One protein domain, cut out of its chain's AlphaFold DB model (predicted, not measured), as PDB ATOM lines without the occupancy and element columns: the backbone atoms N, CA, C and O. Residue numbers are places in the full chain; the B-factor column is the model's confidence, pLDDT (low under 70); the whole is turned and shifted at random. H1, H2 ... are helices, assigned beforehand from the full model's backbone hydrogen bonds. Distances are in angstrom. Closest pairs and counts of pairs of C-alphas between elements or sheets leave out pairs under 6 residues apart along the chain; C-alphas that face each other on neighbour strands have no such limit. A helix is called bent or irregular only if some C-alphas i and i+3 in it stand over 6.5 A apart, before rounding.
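What this domain is: This is residues 73 to 124 of the 163 residues of an uncharacterized protein of Oncopeltus fasciatus (UniProt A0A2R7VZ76). The longest helix, H2, and the shorter H1 before it run end to end, nearly in one line, and make one long side of a rod. At the far end of H2 the chain turns and folds back, with H3 beside H2 as a helical hairpin, and an unnamed stretch, residues 115 to 124, continues back toward the beginning of H1. The printed part has 52 residues with three named helices, in the order H1, H2, H3, and no named strand; the class is all helix. It is loose, with a radius of gyration of the C-alphas of 13.3 A, and its C-alphas span 39 by 17 by 11 A.

Where its parts are: H2, residues 86 to 98, measures 18.7 A from first to last C-alpha, beginning at C-alpha 86 at (227.178, 238.608, 199.771) and ending at C-alpha 98 at (239.143, 252.062, 194.896). Before it comes H1, residues 77 to 84, 10.6 A long, with C-alpha 77 at (216.856, 230.295, 206.106). After it comes H3, residues 106 to 114, 12.4 A long, ending at C-alpha 114 at (223.175, 251.314, 199.618). No named helix is bent or irregular.

How they stand to each other: H2 touches H3, with 5 pairs of C-alphas within 8 A, and of H2 residues 90 to 94 alone take part. The closest C-alphas of the two are those of Arg 90 and Leu 112, 6.5 A apart. Their centres are 10.9 A apart. They run opposite ways at a steep tilt of 37 degrees, only just steep, and form a helical hairpin. H1 and H2 meet only through their link. H1 and H3 are apart. In H1, H2 and H3 every pair of O i and N i+4 is within hydrogen-bond range.

The domain as a whole: The outline is a rod. The two C-alphas farthest apart are those of Asn 100 and Ser 122, 39.3 A from each other. The first and last printed C-alphas, those of Arg 73 and Asn 124, are 8.4 A apart. The link from H1 to H2, with 1 residue, is tight; the link from H2 to H3, with 7 residues, is short; no link is long. The printed part runs from residue 73 to residue 124 without a cut, within a full chain of 163 residues. The mean pLDDT of the printed part is 94.8, and no printed residue is under 70.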
ATOM      1  N   ARG A  73     207.292 236.217 199.411       95.69
ATOM      2  CA  ARG A  73     207.808 235.680 200.680       95.69
ATOM      3  C   ARG A  73     209.282 236.004 200.850       95.69
ATOM      4  O   ARG A  73     210.005 236.147 199.865       95.69
ATOM      5  N   PHE A  74     209.731 236.022 202.098       96.88
ATOM      6  CA  PHE A  74     211.155 235.972 202.397       96.88
ATOM      7  C   PHE A  74     211.763 234.631 201.928       96.88
ATOM      8  O   PHE A  74     211.045 233.624 201.836       96.88
ATOM      9  N   PRO A  75     213.076 234.591 201.618       95.81
ATOM     10  CA  PRO A  75     213.768 233.361 201.227       95.81
ATOM     11  C   PRO A  75     213.753 232.303 202.344       95.81
ATOM     12  O   PRO A  75     213.414 232.617 203.489       95.81
ATOM     13  N   HIS A  76     214.166 231.061 202.050       96.62
ATOM     14  CA  HIS A  76     214.419 230.134 203.155       96.62
ATOM     15  C   HIS A  76     215.661 230.566 203.937       96.62
ATOM     16  O   HIS A  76     216.586 231.173 203.391       96.62
ATOM     17  N   ASP A  77     215.714 230.165 205.200       96.62
ATOM     18  CA  ASP A  77     216.856 230.295 206.106       96.62
ATOM     19  C   ASP A  77     218.216 230.016 205.434       96.62
ATOM     20  O   ASP A  77     219.138 230.831 205.504       96.62
ATOM     21  N   LYS A  78     218.331 228.918 204.682       96.56
ATOM     22  CA  LYS A  78     219.548 228.534 203.954       96.56
ATOM     23  C   LYS A  78     219.950 229.562 202.900       96.56
ATOM     24  O   LYS A  78     221.145 229.726 202.661       96.56
ATOM     25  N   GLN A  79     218.998 230.220 202.236       95.75
ATOM     26  CA  GLN A  79     219.315 231.313 201.314       95.75
ATOM     27  C   GLN A  79     219.645 232.599 202.064       95.75
ATOM     28  O   GLN A  79     220.598 233.260 201.673       95.75
ATOM     29  N   ILE A  80     218.946 232.920 203.156       96.31
ATOM     30  CA  ILE A  80     219.240 234.104 203.980       96.31
ATOM     31  C   ILE A  80     220.698 234.069 204.463       96.31
ATOM     32  O   ILE A  80     221.427 235.040 204.278       96.31
ATOM     33  N   ILE A  81     221.168 232.920 204.963       95.38
ATOM     34  CA  ILE A  81     222.573 232.728 205.372       95.38
ATOM     35  C   ILE A  81     223.533 232.958 204.196       95.38
ATOM     36  O   ILE A  81     224.552 233.630 204.339       95.38
ATOM     37  N   LYS A  82     223.214 232.425 203.010       95.75
ATOM     38  CA  LYS A  82     224.043 232.625 201.811       95.75
ATOM     39  C   LYS A  82     224.079 234.087 201.375       95.75
ATOM     40  O   LYS A  82     225.136 234.569 200.984       95.75
ATOM     41  N   TYR A  83     222.951 234.784 201.440       94.88
ATOM     42  CA  TYR A  83     222.850 236.185 201.046       94.88
ATOM     43  C   TYR A  83     223.554 237.106 202.035       94.88
ATOM     44  O   TYR A  83     224.146 238.093 201.611       94.88
ATOM     45  N   ALA A  84     223.596 236.755 203.322       93.56
ATOM     46  CA  ALA A  84     224.370 237.502 204.309       93.56
ATOM     47  C   ALA A  84     225.861 237.558 203.925       93.56
ATOM     48  O   ALA A  84     226.486 238.615 204.020       93.56
ATOM     49  N   ASN A  85     226.403 236.462 203.378       92.88
ATOM     50  CA  ASN A  85     227.787 236.402 202.896       92.88
ATOM     51  C   ASN A  85     228.049 237.278 201.655       92.88
ATOM     52  O   ASN A  85     229.203 237.618 201.394       92.88
ATOM     53  N   LEU A  86     227.016 237.686 200.905       95.38
ATOM     54  CA  LEU A  86     227.178 238.608 199.771       95.38
ATOM     55  C   LEU A  86     227.585 240.016 200.219       95.38
ATOM     56  O   LEU A  86     228.155 240.753 199.423       95.38
ATOM     57  N   THR A  87     227.379 240.368 201.491       94.12
ATOM     58  CA  THR A  87     227.864 241.630 202.076       94.12
ATOM     59  C   THR A  87     229.384 241.748 201.951       94.12
ATOM     60  O   THR A  87     229.892 242.764 201.489       94.12
ATOM     61  N   ALA A  88     230.113 240.670 202.261       94.44
ATOM     62  CA  ALA A  88     231.566 240.644 202.116       94.44
ATOM     63  C   ALA A  88     231.995 240.742 200.644       94.44
ATOM     64  O   ALA A  88     232.977 241.408 200.323       94.44
ATOM     65  N   PHE A  89     231.243 240.113 199.734       95.44
ATOM     66  CA  PHE A  89     231.503 240.215 198.299       95.44
ATOM     67  C   PHE A  89     231.269 241.639 197.772       95.44
ATOM     68  O   PHE A  89     232.114 242.168 197.054       95.44
ATOM     69  N   ARG A  90     230.175 242.299 198.177       96.31
ATOM     70  CA  ARG A  90     229.917 243.719 197.888       96.31
ATOM     71  C   ARG A  90     231.099 244.584 198.331       96.31
ATOM     72  O   ARG A  90     231.582 245.392 197.543       96.31
ATOM     73  N   ASP A  91     231.578 244.400 199.559       96.50
ATOM     74  CA  ASP A  91     232.682 245.201 200.106       96.50
ATOM     75  C   ASP A  91     233.980 244.995 199.313       96.50
ATOM     76  O   ASP A  91     234.689 245.957 199.022       96.50
ATOM     77  N   GLN A  92     234.254 243.763 198.876       96.50
ATOM     78  CA  GLN A  92     235.376 243.465 197.983       96.50
ATOM     79  C   GLN A  92     235.237 244.152 196.621       96.50
ATOM     80  O   GLN A  92     236.219 244.687 196.111       96.50
ATOM     81  N   VAL A  93     234.038 244.174 196.031       96.12
ATOM     82  CA  VAL A  93     233.785 244.882 194.763       96.12
ATOM     83  C   VAL A  93     234.047 246.384 194.919       96.12
ATOM     84  O   VAL A  93     234.721 246.979 194.078       96.12
ATOM     85  N   LEU A  94     233.582 246.989 196.016       96.81
ATOM     86  CA  LEU A  94     233.821 248.404 196.314       96.81
ATOM     87  C   LEU A  94     235.312 248.702 196.538       96.81
ATOM     88  O   LEU A  94     235.819 249.689 196.005       96.81
ATOM     89  N   GLN A  95     236.027 247.844 197.272       97.38
ATOM     90  CA  GLN A  95     237.466 247.987 197.507       97.38
ATOM     91  C   GLN A  95     238.278 247.837 196.214       97.38
ATOM     92  O   GLN A  95     239.170 248.639 195.946       97.38
ATOM     93  N   ASN A  96     237.934 246.859 195.373       96.44
ATOM     94  CA  ASN A  96     238.574 246.670 194.074       96.44
ATOM     95  C   ASN A  96     238.443 247.924 193.205       96.44
ATOM     96  O   ASN A  96     239.427 248.354 192.604       96.44
ATOM     97  N   HIS A  97     237.272 248.567 193.201       94.56
ATOM     98  CA  HIS A  97     237.087 249.823 192.481       94.56
ATOM     99  C   HIS A  97     238.017 250.941 192.991       94.56
ATOM    100  O   HIS A  97     238.614 251.644 192.178       94.56
ATOM    101  N   LEU A  98     238.208 251.079 194.312       95.00
ATOM    102  CA  LEU A  98     239.143 252.062 194.896       95.00
ATOM    103  C   LEU A  98     240.600 251.822 194.477       95.00
ATOM    104  O   LEU A  98     241.381 252.762 194.352       95.00
ATOM    105  N   GLU A  99     240.959 250.568 194.221       96.81
ATOM    106  CA  GLU A  99     242.280 250.155 193.740       96.81
ATOM    107  C   GLU A  99     242.406 250.217 192.207       96.81
ATOM    108  O   GLU A  99     243.381 249.719 191.644       96.81
ATOM    109  N   ASN A 100     241.440 250.836 191.520       92.94
ATOM    110  CA  ASN A 100     241.339 250.902 190.058       92.94
ATOM    111  C   ASN A 100     241.234 249.517 189.388       92.94
ATOM    112  O   ASN A 100     241.664 249.328 188.249       92.94
ATOM    113  N   ARG A 101     240.653 248.535 190.090       93.19
ATOM    114  CA  ARG A 101     240.352 247.188 189.584       93.19
ATOM    115  C   ARG A 101     238.850 247.050 189.339       93.19
ATOM    116  O   ARG A 101     238.091 246.688 190.232       93.19
ATOM    117  N   GLY A 102     238.425 247.325 188.110       88.50
ATOM    118  CA  GLY A 102     237.032 247.202 187.672       88.50
ATOM    119  C   GLY A 102     236.542 248.436 186.923       88.50
ATOM    120  O   GLY A 102     237.211 249.467 186.892       88.50
ATOM    121  N   SER A 103     235.367 248.315 186.318       90.38
ATOM    122  CA  SER A 103     234.819 249.279 185.356       90.38
ATOM    123  C   SER A 103     233.390 249.733 185.681       90.38
ATOM    124  O   SER A 103     232.793 250.480 184.909       90.38
ATOM    125  N   LEU A 104     232.861 249.335 186.850       91.44
ATOM    126  CA  LEU A 104     231.533 249.739 187.317       91.44
ATOM    127  C   LEU A 104     231.382 251.259 187.329       91.44
ATOM    128  O   LEU A 104     232.263 251.996 187.791       91.44
ATOM    129  N   CYS A 105     230.233 251.725 186.850       91.31
ATOM    130  CA  CYS A 105     229.942 253.143 186.798       91.31
ATOM    131  C   CYS A 105     229.553 253.676 188.191       91.31
ATOM    132  O   CYS A 105     229.247 252.930 189.123       91.31
ATOM    133  N   ARG A 106     229.491 255.006 188.331       92.56
ATOM    134  CA  ARG A 106     229.140 255.660 189.600       92.56
ATOM    135  C   ARG A 106     227.813 255.180 190.205       92.56
ATOM    136  O   ARG A 106     227.772 254.954 191.409       92.56
ATOM    137  N   SER A 107     226.754 255.034 189.405       93.25
ATOM    138  CA  SER A 107     225.443 254.641 189.938       93.25
ATOM    139  C   SER A 107     225.393 253.179 190.381       93.25
ATOM    140  O   SER A 107     224.704 252.876 191.349       93.25
ATOM    141  N   ASP A 108     226.165 252.291 189.748       93.69
ATOM    142  CA  ASP A 108     226.295 250.896 190.188       93.69
ATOM    143  C   ASP A 108     226.978 250.824 191.557       93.69
ATOM    144  O   ASP A 108     226.555 250.087 192.442       93.69
ATOM    145  N   LEU A 109     228.017 251.639 191.755       95.62
ATOM    146  CA  LEU A 109     228.739 251.724 193.024       95.62
ATOM    147  C   LEU A 109     227.879 252.325 194.137       95.62
ATOM    148  O   LEU A 109     227.962 251.871 195.274       95.62
ATOM    149  N   GLU A 110     227.072 253.340 193.828       95.56
ATOM    150  CA  GLU A 110     226.094 253.908 194.766       95.56
ATOM    151  C   GLU A 110     225.043 252.855 195.148       95.56
ATOM    152  O   GLU A 110     224.868 252.585 196.333       95.56
ATOM    153  N   ALA A 111     224.463 252.151 194.170       93.88
ATOM    154  CA  ALA A 111     223.516 251.066 194.428       93.88
ATOM    155  C   ALA A 111     224.122 249.938 195.278       93.88
ATOM    156  O   ALA A 111     223.461 249.419 196.175       93.88
ATOM    157  N   LEU A 112     225.386 249.570 195.036       95.50
ATOM    158  CA  LEU A 112     226.092 248.596 195.866       95.50
ATOM    159  C   LEU A 112     226.298 249.114 197.290       95.50
ATOM    160  O   LEU A 112     226.050 248.359 198.219       95.50
ATOM    161  N   ARG A 113     226.717 250.371 197.488       95.75
ATOM    162  CA  ARG A 113     226.899 250.961 198.831       95.75
ATOM    163  C   ARG A 113     225.609 250.964 199.644       95.75
ATOM    164  O   ARG A 113     225.655 250.674 200.836       95.75
ATOM    165  N   ASP A 114     224.493 251.253 198.987       94.50
ATOM    166  CA  ASP A 114     223.175 251.314 199.618       94.50
ATOM    167  C   ASP A 114     222.546 249.923 199.800       94.50
ATOM    168  O   ASP A 114     221.597 249.751 200.570       94.50
ATOM    169  N   TRP A 115     223.068 248.903 199.110       94.38
ATOM    170  CA  TRP A 115     222.557 247.544 199.211       94.38
ATOM    171  C   TRP A 115     222.842 246.942 200.586       94.38
ATOM    172  O   TRP A 115     223.983 246.897 201.050       94.38
ATOM    173  N   GLN A 116     221.804 246.375 201.192       93.75
ATOM    174  CA  GLN A 116     221.886 245.575 202.406       93.75
ATOM    175  C   GLN A 116     220.865 244.437 202.357       93.75
ATOM    176  O   GLN A 116     219.808 244.557 201.730       93.75
ATOM    177  N   LEU A 117     221.155 243.333 203.045       93.19
ATOM    178  CA  LEU A 117     220.187 242.254 203.201       93.19
ATOM    179  C   LEU A 117     219.075 242.685 204.166       93.19
ATOM    180  O   LEU A 117     219.302 242.813 205.366       93.19
ATOM    181  N   VAL A 118     217.862 242.852 203.643       90.94
ATOM    182  CA  VAL A 118     216.650 243.154 204.423       90.94
ATOM    183  C   VAL A 118     215.853 241.862 204.644       90.94
ATOM    184  O   VAL A 118     214.727 241.721 204.174       90.94
ATOM    185  N   ALA A 119     216.476 240.860 205.268       94.38
ATOM    186  CA  ALA A 119     215.826 239.601 205.634       94.38
ATOM    187  C   ALA A 119     216.494 238.980 206.865       94.38
ATOM    188  O   ALA A 119     217.716 238.823 206.904       94.38
ATOM    189  N   GLU A 120     215.687 238.569 207.837       95.75
ATOM    190  CA  GLU A 120     216.128 237.906 209.062       95.75
ATOM    191  C   GLU A 120     215.753 236.419 209.070       95.75
ATOM    192  O   GLU A 120     214.748 236.009 208.493       95.75
ATOM    193  N   LEU A 121     216.521 235.591 209.788       96.31
ATOM    194  CA  LEU A 121     216.234 234.152 209.912       96.31
ATOM    195  C   LEU A 121     214.853 233.865 210.521       96.31
ATOM    196  O   LEU A 121     214.208 232.884 210.153       96.31
ATOM    197  N   SER A 122     214.385 234.744 211.411       96.69
ATOM    198  CA  SER A 122     213.044 234.714 212.009       96.69
ATOM    199  C   SER A 122     211.924 234.809 210.966       96.69
ATOM    200  O   SER A 122     210.808 234.357 211.215       96.69
ATOM    201  N   GLN A 123     212.221 235.354 209.785       96.69
ATOM    202  CA  GLN A 123     211.269 235.586 208.705       96.69
ATOM    203  C   GLN A 123     211.234 234.452 207.675       96.69
ATOM    204  O   GLN A 123     210.559 234.591 206.657       96.69
ATOM    205  N   ASN A 124     211.930 233.333 207.917       96.62
ATOM    206  CA  ASN A 124     211.987 232.171 207.026       96.62
ATOM    207  C   ASN A 124     210.611 231.829 206.431       96.62
ATOM    208  O   ASN A 124     209.702 231.403 207.144       96.62
TER     209      ASN A 124